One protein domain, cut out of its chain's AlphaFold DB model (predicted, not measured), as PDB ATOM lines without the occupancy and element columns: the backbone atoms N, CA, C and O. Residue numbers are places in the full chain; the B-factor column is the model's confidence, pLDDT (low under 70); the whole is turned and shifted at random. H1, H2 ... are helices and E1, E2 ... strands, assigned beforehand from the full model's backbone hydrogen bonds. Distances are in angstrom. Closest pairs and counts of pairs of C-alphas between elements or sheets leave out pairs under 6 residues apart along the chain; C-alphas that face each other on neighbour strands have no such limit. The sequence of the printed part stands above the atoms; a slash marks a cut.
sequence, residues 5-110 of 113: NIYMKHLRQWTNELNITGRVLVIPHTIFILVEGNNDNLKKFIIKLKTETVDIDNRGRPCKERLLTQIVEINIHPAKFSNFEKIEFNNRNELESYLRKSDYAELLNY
ATOM      1  N   ASN A   5      23.016  31.280 256.849       88.44
ATOM      2  CA  ASN A   5      22.078  31.108 257.953       88.44
ATOM      3  C   ASN A   5      22.407  29.881 258.810       88.44
ATOM      4  O   ASN A   5      22.331  29.966 260.034       88.44
ATOM      5  N   ILE A   6      22.798  28.759 258.192       89.12
ATOM      6  CA  ILE A   6      23.215  27.549 258.922       89.12
ATOM      7  C   ILE A   6      24.522  27.819 259.662       89.12
ATOM      8  O   ILE A   6      24.623  27.537 260.855       89.12
ATOM      9  N   TYR A   7      25.472  28.457 258.981       90.56
ATOM     10  CA  TYR A   7      26.736  28.861 259.577       90.56
ATOM     11  C   TYR A   7      26.527  29.742 260.812       90.56
ATOM     12  O   TYR A   7      26.967  29.405 261.911       90.56
ATOM     13  N   MET A   8      25.758  30.827 260.670       93.69
ATOM     14  CA  MET A   8      25.456  31.718 261.790       93.69
ATOM     15  C   MET A   8      24.667  31.027 262.905       93.69
ATOM     16  O   MET A   8      24.837  31.393 264.065       93.69
ATOM     17  N   LYS A   9      23.822  30.036 262.592       93.75
ATOM     18  CA  LYS A   9      23.114  29.240 263.604       93.75
ATOM     19  C   LYS A   9      24.096  28.452 264.473       93.75
ATOM     20  O   LYS A   9      23.984  28.525 265.693       93.75
ATOM     21  N   HIS A  10      25.057  27.752 263.867       93.88
ATOM     22  CA  HIS A  10      26.079  27.010 264.612       93.88
ATOM     23  C   HIS A  10      26.963  27.935 265.443       93.88
ATOM     24  O   HIS A  10      27.157  27.686 266.632       93.88
ATOM     25  N   LEU A  11      27.428  29.044 264.860       95.12
ATOM     26  CA  LEU A  11      28.249  29.994 265.605       95.12
ATOM     27  C   LEU A  11      27.498  30.583 266.801       95.12
ATOM     28  O   LEU A  11      28.047  30.589 267.894       95.12
ATOM     29  N   ARG A  12      26.233  30.993 266.623       95.75
ATOM     30  CA  ARG A  12      25.393  31.496 267.724       95.75
ATOM     31  C   ARG A  12      25.171  30.459 268.816       95.75
ATOM     32  O   ARG A  12      25.167  30.800 269.995       95.75
ATOM     33  N   GLN A  13      24.965  29.202 268.433       95.94
ATOM     34  CA  GLN A  13      24.826  28.119 269.395       95.94
ATOM     35  C   GLN A  13      26.097  28.001 270.246       95.94
ATOM     36  O   GLN A  13      26.015  28.052 271.470       95.94
ATOM     37  N   TRP A  14      27.269  27.920 269.616       96.75
ATOM     38  CA  TRP A  14      28.532  27.783 270.340       96.75
ATOM     39  C   TRP A  14      28.887  29.016 271.164       96.75
ATOM     40  O   TRP A  14      29.416  28.872 272.261       96.75
ATOM     41  N   THR A  15      28.590  30.223 270.674       96.75
ATOM     42  CA  THR A  15      28.851  31.451 271.433       96.75
ATOM     43  C   THR A  15      28.003  31.500 272.699       96.75
ATOM     44  O   THR A  15      28.519  31.840 273.761       96.75
ATOM     45  N   ASN A  16      26.741  31.065 272.617       95.88
ATOM     46  CA  ASN A  16      25.856  30.960 273.777       95.88
ATOM     47  C   ASN A  16      26.319  29.867 274.754       95.88
ATOM     48  O   ASN A  16      26.393  30.118 275.952       95.88
ATOM     49  N   GLU A  17      26.670  28.675 274.255       96.81
ATOM     50  CA  GLU A  17      27.184  27.561 275.075       96.81
ATOM     51  C   GLU A  17      28.459  27.937 275.843       96.81
ATOM     52  O   GLU A  17      28.665  27.503 276.976       96.81
ATOM     53  N   LEU A  18      29.327  28.736 275.221       96.69
ATOM     54  CA  LEU A  18      30.627  29.122 275.763       96.69
ATOM     55  C   LEU A  18      30.611  30.478 276.478       96.69
ATOM     56  O   LEU A  18      31.658  30.907 276.961       96.69
ATOM     57  N   ASN A  19      29.457  31.146 276.565       95.06
ATOM     58  CA  ASN A  19      29.330  32.496 277.118       95.06
ATOM     59  C   ASN A  19      30.390  33.464 276.548       95.06
ATOM     60  O   ASN A  19      31.124  34.126 277.286       95.06
ATOM     61  N   ILE A  20      30.512  33.476 275.221       95.50
ATOM     62  CA  ILE A  20      31.354  34.407 274.464       95.50
ATOM     63  C   ILE A  20      30.480  35.218 273.508       95.50
ATOM     64  O   ILE A  20      29.349  34.847 273.197       95.50
ATOM     65  N   THR A  21      31.012  36.326 273.017       95.00
ATOM     66  CA  THR A  21      30.298  37.262 272.141       95.00
ATOM     67  C   THR A  21      31.238  37.772 271.052       95.00
ATOM     68  O   THR A  21      32.411  37.392 271.023       95.00
ATOM     69  N   GLY A  22      30.738  38.534 270.076       94.19
ATOM     70  CA  GLY A  22      31.543  38.834 268.897       94.19
ATOM     71  C   GLY A  22      30.800  39.301 267.655       94.19
ATOM     72  O   GLY A  22      29.624  39.671 267.677       94.19
ATOM     73  N   ARG A  23      31.514  39.270 266.531       94.25
ATOM     74  CA  ARG A  23      31.006  39.625 265.206       94.25
ATOM     75  C   ARG A  23      31.565  38.704 264.131       94.25
ATOM     76  O   ARG A  23      32.741  38.357 264.148       94.25
ATOM     77  N   VAL A  24      30.734  38.389 263.144       95.00
ATOM     78  CA  VAL A  24      31.177  37.854 261.853       95.00
ATOM     79  C   VAL A  24      31.120  38.988 260.842       95.00
ATOM     80  O   VAL A  24      30.035  39.447 260.491       95.00
ATOM     81  N   LEU A  25      32.281  39.455 260.397       94.00
ATOM     82  CA  LEU A  25      32.408  40.513 259.401       94.00
ATOM     83  C   LEU A  25      32.630  39.866 258.035       94.00
ATOM     84  O   LEU A  25      33.584  39.112 257.849       94.00
ATOM     85  N   VAL A  26      31.744  40.143 257.086       93.88
ATOM     86  CA  VAL A  26      31.777  39.547 255.749       93.88
ATOM     87  C   VAL A  26      32.110  40.627 254.732       93.88
ATOM     88  O   VAL A  26      31.420  41.640 254.657       93.88
ATOM     89  N   ILE A  27      33.144  40.386 253.932       92.81
ATOM     90  CA  ILE A  27      33.465  41.154 252.723       92.81
ATOM     91  C   ILE A  27      33.435  40.198 251.519       92.81
ATOM     92  O   ILE A  27      33.404  38.975 251.711       92.81
ATOM     93  N   PRO A  28      33.471  40.684 250.265       91.19
ATOM     94  CA  PRO A  28      33.595  39.789 249.121       91.19
ATOM     95  C   PRO A  28      34.778  38.827 249.290       91.19
ATOM     96  O   PRO A  28      35.901  39.237 249.573       91.19
ATOM     97  N   HIS A  29      34.505  37.531 249.123       86.56
ATOM     98  CA  HIS A  29      35.474  36.426 249.179       86.56
ATOM     99  C   HIS A  29      36.144  36.140 250.535       86.56
ATOM    100  O   HIS A  29      36.842  35.133 250.629       86.56
ATOM    101  N   THR A  30      35.909  36.935 251.585       88.94
ATOM    102  CA  THR A  30      36.586  36.770 252.886       88.94
ATOM    103  C   THR A  30      35.625  36.974 254.055       88.94
ATOM    104  O   THR A  30      34.727  37.813 254.002       88.94
ATOM    105  N   ILE A  31      35.829  36.218 255.136       91.31
ATOM    106  CA  ILE A  31      35.136  36.419 256.410       91.31
ATOM    107  C   ILE A  31      36.153  36.625 257.529       91.31
ATOM    108  O   ILE A  31      37.206  35.990 257.543       91.31
ATOM    109  N   PHE A  32      35.806  37.475 258.487       93.00
ATOM    110  CA  PHE A  32      36.531  37.640 259.739       93.00
ATOM    111  C   PHE A  32      35.603  37.292 260.895       93.00
ATOM    112  O   PHE A  32      34.453  37.730 260.930       93.00
ATOM    113  N   ILE A  33      36.105  36.509 261.843       93.69
ATOM    114  CA  ILE A  33      35.383  36.159 263.065       93.69
ATOM    115  C   ILE A  33      36.101  36.848 264.215       93.69
ATOM    116  O   ILE A  33      37.236  36.504 264.539       93.69
ATOM    117  N   LEU A  34      35.440  37.833 264.808       92.88
ATOM    118  CA  LEU A  34      35.894  38.509 266.010       92.88
ATOM    119  C   LEU A  34      35.131  37.901 267.174       92.88
ATOM    120  O   LEU A  34      33.902  37.865 267.148       92.88
ATOM    121  N   VAL A  35      35.851  37.431 268.182       94.06
ATOM    122  CA  VAL A  35      35.268  36.877 269.402       94.06
ATOM    123  C   VAL A  35      35.982  37.429 270.618       94.06
ATOM    124  O   VAL A  35      37.196  37.613 270.606       94.06
ATOM    125  N   GLU A  36      35.214  37.662 271.670       93.00
ATOM    126  CA  GLU A  36      35.710  38.072 272.974       93.00
ATOM    127  C   GLU A  36      35.037  37.259 274.080       93.00
ATOM    128  O   GLU A  36      33.911  36.771 273.939       93.00
ATOM    129  N   GLY A  37      35.749  37.102 275.189       93.62
ATOM    130  CA  GLY A  37      35.305  36.326 276.335       93.62
ATOM    131  C   GLY A  37      36.489  35.765 277.111       93.62
ATOM    132  O   GLY A  37      37.637  36.155 276.903       93.62
ATOM    133  N   ASN A  38      36.213  34.829 278.016       92.94
ATOM    134  CA  ASN A  38      37.266  34.154 278.765       92.94
ATOM    135  C   ASN A  38      38.155  33.307 277.830       92.94
ATOM    136  O   ASN A  38      37.640  32.588 276.973       92.94
ATOM    137  N   ASN A  39      39.475  33.351 278.040       93.19
ATOM    138  CA  ASN A  39      40.470  32.656 277.217       93.19
ATOM    139  C   ASN A  39      40.161  31.156 277.018       93.19
ATOM    140  O   ASN A  39      40.208  30.652 275.896       93.19
ATOM    141  N   ASP A  40      39.758  30.440 278.069       95.62
ATOM    142  CA  ASP A  40      39.460  29.006 277.963       95.62
ATOM    143  C   ASP A  40      38.259  28.736 277.051       95.62
ATOM    144  O   ASP A  40      38.231  27.754 276.303       95.62
ATOM    145  N   ASN A  41      37.276  29.632 277.068       96.62
ATOM    146  CA  ASN A  41      36.098  29.537 276.217       96.62
ATOM    147  C   ASN A  41      36.417  29.932 274.768       96.62
ATOM    148  O   ASN A  41      35.948  29.265 273.847       96.62
ATOM    149  N   LEU A  42      37.287  30.923 274.550       95.31
ATOM    150  CA  LEU A  42      37.788  31.268 273.214       95.31
ATOM    151  C   LEU A  42      38.554  30.098 272.579       95.31
ATOM    152  O   LEU A  42      38.296  29.736 271.430       95.31
ATOM    153  N   LYS A  43      39.428  29.430 273.341       94.44
ATOM    154  CA  LYS A  43      40.143  28.228 272.879       94.44
ATOM    155  C   LYS A  43      39.183  27.104 272.496       94.44
ATOM    156  O   LYS A  43      39.332  26.511 271.427       94.44
ATOM    157  N   LYS A  44      38.165  26.836 273.324       96.81
ATOM    158  CA  LYS A  44      37.114  25.850 273.008       96.81
ATOM    159  C   LYS A  44      36.364  26.215 271.727       96.81
ATOM    160  O   LYS A  44      36.124  25.337 270.903       96.81
ATOM    161  N   PHE A  45      36.038  27.490 271.528       95.94
ATOM    162  CA  PHE A  45      35.367  27.957 270.316       95.94
ATOM    163  C   PHE A  45      36.218  27.740 269.058       95.94
ATOM    164  O   PHE A  45      35.726  27.207 268.063       95.94
ATOM    165  N   ILE A  46      37.514  28.065 269.114       93.25
ATOM    166  CA  ILE A  46      38.455  27.825 268.008       93.25
ATOM    167  C   ILE A  46      38.571  26.326 267.697       93.25
ATOM    168  O   ILE A  46      38.627  25.942 266.526       93.25
ATOM    169  N   ILE A  47      38.580  25.464 268.720       93.75
ATOM    170  CA  ILE A  47      38.564  24.009 268.525       93.75
ATOM    171  C   ILE A  47      37.286  23.601 267.787       93.75
ATOM    172  O   ILE A  47      37.390  22.960 266.742       93.75
ATOM    173  N   LYS A  48      36.106  24.036 268.256       94.44
ATOM    174  CA  LYS A  48      34.815  23.737 267.612       94.44
ATOM    175  C   LYS A  48      34.791  24.148 266.141       94.44
ATOM    176  O   LYS A  48      34.453  23.320 265.302       94.44
ATOM    177  N   LEU A  49      35.250  25.357 265.808       91.75
ATOM    178  CA  LEU A  49      35.371  25.832 264.421       91.75
ATOM    179  C   LEU A  49      36.169  24.867 263.525       91.75
ATOM    180  O   LEU A  49      35.799  24.628 262.373       91.75
ATOM    181  N   LYS A  50      37.252  24.289 264.053       91.06
ATOM    182  CA  LYS A  50      38.139  23.381 263.311       91.06
ATOM    183  C   LYS A  50      37.621  21.942 263.257       91.06
ATOM    184  O   LYS A  50      37.901  21.225 262.288       91.06
ATOM    185  N   THR A  51      36.909  21.486 264.288       90.75
ATOM    186  CA  THR A  51      36.556  20.069 264.467       90.75
ATOM    187  C   THR A  51      35.102  19.742 264.156       90.75
ATOM    188  O   THR A  51      34.825  18.618 263.724       90.75
ATOM    189  N   GLU A  52      34.185  20.688 264.326       91.75
ATOM    190  CA  GLU A  52      32.747  20.505 264.131       91.75
ATOM    191  C   GLU A  52      32.287  21.007 262.758       91.75
ATOM    192  O   GLU A  52      32.951  21.803 262.093       91.75
ATOM    193  N   THR A  53      31.157  20.474 262.297       88.56
ATOM    194  CA  THR A  53      30.548  20.856 261.021       88.56
ATOM    195  C   THR A  53      29.852  22.203 261.171       88.56
ATOM    196  O   THR A  53      28.957  22.334 261.999       88.56
ATOM    197  N   VAL A  54      30.246  23.181 260.355       83.88
ATOM    198  CA  VAL A  54      29.669  24.538 260.342       83.88
ATOM    199  C   VAL A  54      28.706  24.770 259.175       83.88
ATOM    200  O   VAL A  54      27.848  25.645 259.250       83.88
ATOM    201  N   ASP A  55      28.855  24.014 258.085       82.25
ATOM    202  CA  ASP A  55      28.059  24.122 256.854       82.25
ATOM    203  C   ASP A  55      28.067  22.764 256.118       82.25
ATOM    204  O   ASP A  55      28.848  21.869 256.457       82.25
ATOM    205  N   ILE A  56      27.221  22.603 255.104       81.69
ATOM    206  CA  ILE A  56      27.199  21.441 254.207       81.69
ATOM    207  C   ILE A  56      27.488  21.921 252.781       81.69
ATOM    208  O   ILE A  56      26.860  22.859 252.290       81.69
ATOM    209  N   ASP A  57      28.457  21.298 252.107       77.12
ATOM    210  CA  ASP A  57      28.784  21.645 250.723       77.12
ATOM    211  C   ASP A  57      27.731  21.123 249.723       77.12
ATOM    212  O   ASP A  57      26.842  20.336 250.046       77.12
ATOM    213  N   ASN A  58      27.850  21.524 248.456       72.19
ATOM    214  CA  ASN A  58      26.943  21.076 247.388       72.19
ATOM    215  C   ASN A  58      26.899  19.569 247.150       72.19
ATOM    216  O   ASN A  58      26.013  19.084 246.455       72.19
ATOM    217  N   ARG A  59      27.910  18.849 247.622       79.94
ATOM    218  CA  ARG A  59      28.031  17.402 247.487       79.94
ATOM    219  C   ARG A  59      27.521  16.699 248.749       79.94
ATOM    220  O   ARG A  59      27.752  15.501 248.890       79.94
ATOM    221  N   GLY A  60      26.869  17.425 249.664       80.56
ATOM    222  CA  GLY A  60      26.360  16.911 250.933       80.56
ATOM    223  C   GLY A  60      27.445  16.675 251.982       80.56
ATOM    224  O   GLY A  60      27.194  16.001 252.979       80.56
ATOM    225  N   ARG A  61      28.667  17.177 251.772       84.12
ATOM    226  CA  ARG A  61      29.799  16.896 252.659       84.12
ATOM    227  C   ARG A  61      29.864  17.919 253.793       84.12
ATOM    228  O   ARG A  61      29.699  19.115 253.539       84.12
ATOM    229  N   PRO A  62      30.184  17.480 255.020       83.31
ATOM    230  CA  PRO A  62      30.485  18.374 256.129       83.31
ATOM    231  C   PRO A  62      31.603  19.367 255.800       83.31
ATOM    232  O   PRO A  62      32.735  18.967 255.518       83.31
ATOM    233  N   CYS A  63      31.298  20.657 255.888       85.12
ATOM    234  CA  CYS A  63      32.269  21.739 255.827       85.12
ATOM    235  C   CYS A  63      32.673  22.147 257.250       85.12
ATOM    236  O   CYS A  63      31.825  22.265 258.137       85.12
ATOM    237  N   LYS A  64      33.975  22.344 257.466       87.38
ATOM    238  CA  LYS A  64      34.597  22.730 258.742       87.38
ATOM    239  C   LYS A  64      35.609  23.834 258.469       87.38
ATOM    240  O   LYS A  64      36.267  23.788 257.428       87.38
ATOM    241  N   GLU A  65      35.847  24.733 259.415       86.69
ATOM    242  CA  GLU A  65      36.823  25.821 259.255       86.69
ATOM    243  C   GLU A  65      38.251  25.365 259.606       86.69
ATOM    244  O   GLU A  65      38.947  25.952 260.433       86.69
ATOM    245  N   ARG A  66      38.720  24.278 258.977       84.12
ATOM    246  CA  ARG A  66      40.059  23.702 259.236       84.12
ATOM    247  C   ARG A  66      41.206  24.653 258.900       84.12
ATOM    248  O   ARG A  66      42.271  24.545 259.499       84.12
ATOM    249  N   LEU A  67      40.983  25.544 257.936       84.62
ATOM    250  CA  LEU A  67      41.966  26.512 257.446       84.62
ATOM    251  C   LEU A  67      41.883  27.861 258.173       84.62
ATOM    252  O   LEU A  67      42.546  28.816 257.771       84.62
ATOM    253  N   LEU A  68      41.080  27.951 259.240       87.31
ATOM    254  CA  LEU A  68      41.000  29.160 260.043       87.31
ATOM    255  C   LEU A  68      42.379  29.519 260.599       87.31
ATOM    256  O   LEU A  68      42.999  28.750 261.340       87.31
ATOM    257  N   THR A  69      42.817  30.723 260.246       89.31
ATOM    258  CA  THR A  69      44.068  31.312 260.705       89.31
ATOM    259  C   THR A  69      43.751  32.324 261.794       89.31
ATOM    260  O   THR A  69      42.933  33.221 261.599       89.31
ATOM    261  N   GLN A  70      44.379  32.164 262.958       90.38
ATOM    262  CA  GLN A  70      44.321  33.179 264.001       90.38
ATOM    263  C   GLN A  70      45.169  34.370 263.552       90.38
ATOM    264  O   GLN A  70      46.360  34.211 263.300       90.38
ATOM    265  N   ILE A  71      44.543  35.539 263.428       91.38
ATOM    266  CA  ILE A  71      45.219  36.756 262.965       91.38
ATOM    267  C   ILE A  71      45.889  37.471 264.145       91.38
ATOM    268  O   ILE A  71      47.047  37.869 264.060       91.38
ATOM    269  N   VAL A  72      45.158  37.639 265.250       91.31
ATOM    270  CA  VAL A  72      45.621  38.362 266.438       91.31
ATOM    271  C   VAL A  72      44.856  37.900 267.681       91.31
ATOM    272  O   VAL A  72      43.702  37.484 267.584       91.31
ATOM    273  N   GLU A  73      45.498  37.978 268.845       91.38
ATOM    274  CA  GLU A  73      44.878  37.889 270.170       91.38
ATOM    275  C   GLU A  73      45.264  39.135 270.963       91.38
ATOM    276  O   GLU A  73      46.437  39.506 271.007       91.38
ATOM    277  N   ILE A  74      44.273  39.799 271.554       88.88
ATOM    278  CA  ILE A  74      44.460  41.020 272.338       88.88
ATOM    279  C   ILE A  74      43.701  40.909 273.657       88.88
ATOM    280  O   ILE A  74      42.602  40.360 273.709       88.88
ATOM    281  N   ASN A  75      44.280  41.462 274.721       88.50
ATOM    282  CA  ASN A  75      43.586  41.612 275.993       88.50
ATOM    283  C   ASN A  75      42.723  42.872 275.939       88.50
ATOM    284  O   ASN A  75      43.243  43.969 275.749       88.50
ATOM    285  N   ILE A  76      41.419  42.710 276.130       82.94
ATOM    286  CA  ILE A  76      40.449  43.804 276.107       82.94
ATOM    287  C   ILE A  76      39.667  43.844 277.419       82.94
ATOM    288  O   ILE A  76      39.179  42.825 277.906       82.94
ATOM    289  N   HIS A  77      39.574  45.037 278.004       79.50
ATOM    290  CA  HIS A  77      38.754  45.313 279.176       79.50
ATOM    291  C   HIS A  77      38.268  46.773 279.129       79.50
ATOM    292  O   HIS A  77      39.107  47.666 279.000       79.50
ATOM    293  N   PRO A  78      36.954  47.040 279.247       82.75
ATOM    294  CA  PRO A  78      35.857  46.070 279.332       82.75
ATOM    295  C   PRO A  78      35.594  45.332 278.001       82.75
ATOM    296  O   PRO A  78      36.185  45.657 276.971       82.75
ATOM    297  N   ALA A  79      34.719  44.320 278.043       83.31
ATOM    298  CA  ALA A  79      34.183  43.651 276.853       83.31
ATOM    299  C   ALA A  79      33.422  44.660 275.974       83.31
ATOM    300  O   ALA A  79      32.744  45.546 276.502       83.31
ATOM    301  N   LYS A  80      33.554  44.553 274.650       85.00
ATOM    302  CA  LYS A  80      33.109  45.579 273.701       85.00
ATOM    303  C   LYS A  80      31.867  45.170 272.883       85.00
ATOM    304  O   LYS A  80      31.252  46.024 272.243       85.00
ATOM    305  N   PHE A  81      31.444  43.904 272.902       86.44
ATOM    306  CA  PHE A  81      30.254  43.394 272.212       86.44
ATOM    307  C   PHE A  81      29.157  42.965 273.195       86.44
ATOM    308  O   PHE A  81      29.361  42.147 274.084       86.44
ATOM    309  N   SER A  82      27.929  43.428 272.970       86.38
ATOM    310  CA  SER A  82      26.761  43.033 273.776       86.38
ATOM    311  C   SER A  82      26.022  41.795 273.253       86.38
ATOM    312  O   SER A  82      25.199  41.221 273.961       86.38
ATOM    313  N   ASN A  83      26.279  41.379 272.012       90.62
ATOM    314  CA  ASN A  83      25.607  40.261 271.344       90.62
ATOM    315  C   ASN A  83      26.484  39.667 270.225       90.62
ATOM    316  O   ASN A  83      27.504  40.251 269.875       90.62
ATOM    317  N   PHE A  84      26.084  38.533 269.637       95.19
ATOM    318  CA  PHE A  84      26.792  37.912 268.509       95.19
ATOM    319  C   PHE A  84      26.039  38.085 267.181       95.19
ATOM    320  O   PHE A  84      24.946  37.535 266.981       95.19
ATOM    321  N   GLU A  85      26.630  38.825 266.240       94.31
ATOM    322  CA  GLU A  85      25.959  39.247 265.002       94.31
ATOM    323  C   GLU A  85      26.833  39.129 263.752       94.31
ATOM    324  O   GLU A  85      28.060  39.140 263.816       94.31
ATOM    325  N   LYS A  86      26.171  39.051 262.594       95.25
ATOM    326  CA  LYS A  86      26.803  39.131 261.276       95.25
ATOM    327  C   LYS A  86      26.657  40.550 260.736       95.25
ATOM    328  O   LYS A  86      25.553  41.087 260.775       95.25
ATOM    329  N   ILE A  87      27.730  41.104 260.183       94.75
ATOM    330  CA  ILE A  87      27.729  42.377 259.458       94.75
ATOM    331  C   ILE A  87      28.340  42.131 258.082       94.75
ATOM    332  O   ILE A  87      29.402  41.518 257.973       94.75
ATOM    333  N   GLU A  88      27.653  42.579 257.037       95.50
ATOM    334  CA  GLU A  88      28.088  42.422 255.650       95.50
ATOM    335  C   GLU A  88      28.487  43.778 255.076       95.50
ATOM    336  O   GLU A  88      27.820  44.784 255.316       95.50
ATOM    337  N   PHE A  89      29.573  43.784 254.314       95.50
ATOM    338  CA  PHE A  89      30.101  44.954 253.633       95.50
ATOM    339  C   PHE A  89      30.292  44.628 252.154       95.50
ATOM    340  O   PHE A  89      30.692  43.518 251.793       95.50
ATOM    341  N   ASN A  90      30.067  45.612 251.286       94.75
ATOM    342  CA  ASN A  90      30.223  45.435 249.842       94.75
ATOM    343  C   ASN A  90      31.692  45.431 249.414       94.75
ATOM    344  O   ASN A  90      32.036  44.922 248.351       94.75
ATOM    345  N   ASN A  91      32.565  46.051 250.205       93.31
ATOM    346  CA  ASN A  91      33.979  46.198 249.896       93.31
ATOM    347  C   ASN A  91      34.800  46.430 251.171       93.31
ATOM    348  O   ASN A  91      34.271  46.685 252.255       93.31
ATOM    349  N   ARG A  92      36.123  46.365 251.021       91.44
ATOM    350  CA  ARG A  92      37.070  46.584 252.118       91.44
ATOM    351  C   ARG A  92      36.956  47.985 252.731       91.44
ATOM    352  O   ARG A  92      37.052  48.101 253.945       91.44
ATOM    353  N   ASN A  93      36.710  49.028 251.938       93.38
ATOM    354  CA  ASN A  93      36.649  50.404 252.447       93.38
ATOM    355  C   ASN A  93      35.489  50.603 253.434       93.38
ATOM    356  O   ASN A  93      35.626  51.347 254.406       93.38
ATOM    357  N   GLU A  94      34.360  49.928 253.214       95.12
ATOM    358  CA  GLU A  94      33.231  49.922 254.148       95.12
ATOM    359  C   GLU A  94      33.591  49.235 255.474       95.12
ATOM    360  O   GLU A  94      33.349  49.811 256.538       95.12
ATOM    361  N   LEU A  95      34.241  48.064 255.421       94.00
ATOM    362  CA  LEU A  95      34.761  47.376 256.609       94.00
ATOM    363  C   LEU A  95      35.752  48.267 257.371       94.00
ATOM    364  O   LEU A  95      35.653  48.417 258.587       94.00
ATOM    365  N   GLU A  96      36.703  48.880 256.667       93.06
ATOM    366  CA  GLU A  96      37.699  49.743 257.299       93.06
ATOM    367  C   GLU A  96      37.056  50.976 257.934       93.06
ATOM    368  O   GLU A  96      37.404  51.351 259.053       93.06
ATOM    369  N   SER A  97      36.079  51.581 257.259       94.06
ATOM    370  CA  SER A  97      35.310  52.706 257.797       94.06
ATOM    371  C   SER A  97      34.534  52.313 259.054       94.06
ATOM    372  O   SER A  97      34.471  53.098 259.998       94.06
ATOM    373  N   TYR A  98      33.970  51.103 259.087       93.00
ATOM    374  CA  TYR A  98      33.303  50.549 260.264       93.00
ATOM    375  C   TYR A  98      34.279  50.347 261.432       93.00
ATOM    376  O   TYR A  98      34.014  50.793 262.548       93.00
ATOM    377  N   LEU A  99      35.446  49.750 261.177       91.12
ATOM    378  CA  LEU A  99      36.469  49.532 262.203       91.12
ATOM    379  C   LEU A  99      37.046  50.849 262.744       91.12
ATOM    380  O   LEU A  99      37.228  50.979 263.947       91.12
ATOM    381  N   ARG A 100      37.263  51.863 261.893       91.50
ATOM    382  CA  ARG A 100      37.730  53.198 262.326       91.50
ATOM    383  C   ARG A 100      36.731  53.929 263.217       91.50
ATOM    384  O   ARG A 100      37.142  54.691 264.084       91.50
ATOM    385  N   LYS A 101      35.434  53.753 262.957       89.06
ATOM    386  CA  LYS A 101      34.342  54.398 263.707       89.06
ATOM    387  C   LYS A 101      33.932  53.626 264.961       89.06
ATOM    388  O   LYS A 101      33.045  54.079 265.675       89.06
ATOM    389  N   SER A 102      34.527  52.462 265.196       83.25
ATOM    390  CA  SER A 102      34.273  51.628 266.367       83.25
ATOM    391  C   SER A 102      35.505  51.587 267.264       83.25
ATOM    392  O   SER A 102      36.584  52.047 266.893       83.25
ATOM    393  N   ASP A 103      35.370  50.964 268.432       79.69
ATOM    394  CA  ASP A 103      36.469  50.787 269.386       79.69
ATOM    395  C   ASP A 103      37.557  49.804 268.899       79.69
ATOM    396  O   ASP A 103      38.413  49.388 269.678       79.69
ATOM    397  N   TYR A 104      37.537  49.398 267.626       80.44
ATOM    398  CA  TYR A 104      38.390  48.355 267.050       80.44
ATOM    399  C   TYR A 104      39.320  48.867 265.950       80.44
ATOM    400  O   TYR A 104      39.818  48.078 265.145       80.44
ATOM    401  N   ALA A 105      39.581  50.174 265.900       86.50
ATOM    402  CA  ALA A 105      40.466  50.762 264.896       86.50
ATOM    403  C   ALA A 105      41.857  50.094 264.866       86.50
ATOM    404  O   ALA A 105      42.456  49.959 263.802       86.50
ATOM    405  N   GLU A 106      42.347  49.601 266.008       86.06
ATOM    406  CA  GLU A 106      43.612  48.863 266.112       86.06
ATOM    407  C   GLU A 106      43.641  47.551 265.307       86.06
ATOM    408  O   GLU A 106      44.712  47.136 264.858       86.06
ATOM    409  N   LEU A 107      42.481  46.923 265.061       86.62
ATOM    410  CA  LEU A 107      42.385  45.674 264.299       86.62
ATOM    411  C   LEU A 107      42.773  45.853 262.828       86.62
ATOM    412  O   LEU A 107      43.212  44.901 262.181       86.62
ATOM    413  N   LEU A 108      42.699  47.083 262.310       87.31
ATOM    414  CA  LEU A 108      43.136  47.424 260.953       87.31
ATOM    415  C   LEU A 108      44.611  47.098 260.707       87.31
ATOM    416  O   LEU A 108      44.992  46.805 259.577       87.31
ATOM    417  N   ASN A 109      45.440  47.101 261.755       87.12
ATOM    418  CA  ASN A 109      46.860  46.769 261.641       87.12
ATOM    419  C   ASN A 109      47.100  45.294 261.291       87.12
ATOM    420  O   ASN A 109      48.152  44.957 260.742       87.12
ATOM    421  N   TYR A 110      46.129  44.439 261.607       85.38
ATOM    422  CA  TYR A 110      46.213  42.989 261.474       85.38
ATOM    423  C   TYR A 110      45.445  42.468 260.257       85.38
ATOM    424  O   TYR A 110      45.764  41.405 259.730       85.38
TER     425      TYR A 110
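Overview. This is residues 5 to 110 of the 113 residues of the protein "Hypothetical protein" of Rotaria socialis (UniProt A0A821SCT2). A small three-stranded sheet forms the middle, with helix H1 over one of its faces and H3 over the opposite face. H2 sits beside H1 and only grazes the sheet, short H4 packs on H3, and the long stretch of residues 52 to 83 makes a small loop and then swings round the E2 side of the sheet before entering E3. The printed part has 106 residues, with four named helices and three named strands in the order H1 E1 E2 H2 E3 H3 H4; the mixed sheet runs E2 E1 E3, and the class is mixed, helices and strands. It is compact, with a radius of gyration of the C-alphas of 14.0 A, and spans 40 by 32 by 22 A.

Along the chain. Find C-alpha 5 at (22.078, 31.108, 257.953); from there H1 runs 18.2 A to residue 17. Read on to E1, residues 21 to 27, and E2, residues 30 to 36, each 20.1 A long. H2 follows as residues 39 to 51, 18.3 A. Look for E3 from C-alpha 84 at (26.792, 37.912, 268.509) to residue 88, 13.7 A. H3 is residues 92 to 100, 12.2 A, and H4 is residues 105 to 109, 8.2 A, ending at C-alpha 109 at (46.860, 46.769, 261.641).

Arrangement. Start at inner strand E1. Its hairpin with E2 is antiparallel at 167 degrees; look at N 23 and O 34, 2.8 A apart and within hydrogen-bond range. E1 and E3 are parallel at 12 degrees, with N 24 and O 85 at 2.9 A. H1 is on the sheet at a height of 9.3 A, over E1 and E3, along the strands at 17 degrees to E3 on the local plane; its closest C-alphas with E3 are those of Arg 12 and Phe 84, 6.6 A. On the opposite face H3 is over E1 and E3 at a height of 10.3 A, and Ile 27 and Arg 92 are its closest C-alphas with E1, 6.5 A. H2 only just touches H1, with 3 pairs of C-alphas within 8 A, made by residues 14 to 15 and 45 to 48 alone; the closest are those of Trp 14 and Phe 45, 6.8 A. H3 and H4 touch, the C-alphas of Leu 99 and Ala 105 being closest at 5.0 A, while H1 and H3 are apart. In H1, H2 and H3 every O i to N i+4 pair is within hydrogen-bond range; H4 has 0 of 1, but 2 of 2 O i to N i+3 pairs.

Size, cuts and confidence. The C-alphas farthest apart are those of Arg 59 and His 77, 43.6 A. The printed part has no cut. The link from H2 to E3, 32 residues, is long, and the others are tight; within it residues 55 to 56 pair antiparallel with residues 62 to 63. The mean pLDDT of the printed part is 90.4, and no printed residue is under 70.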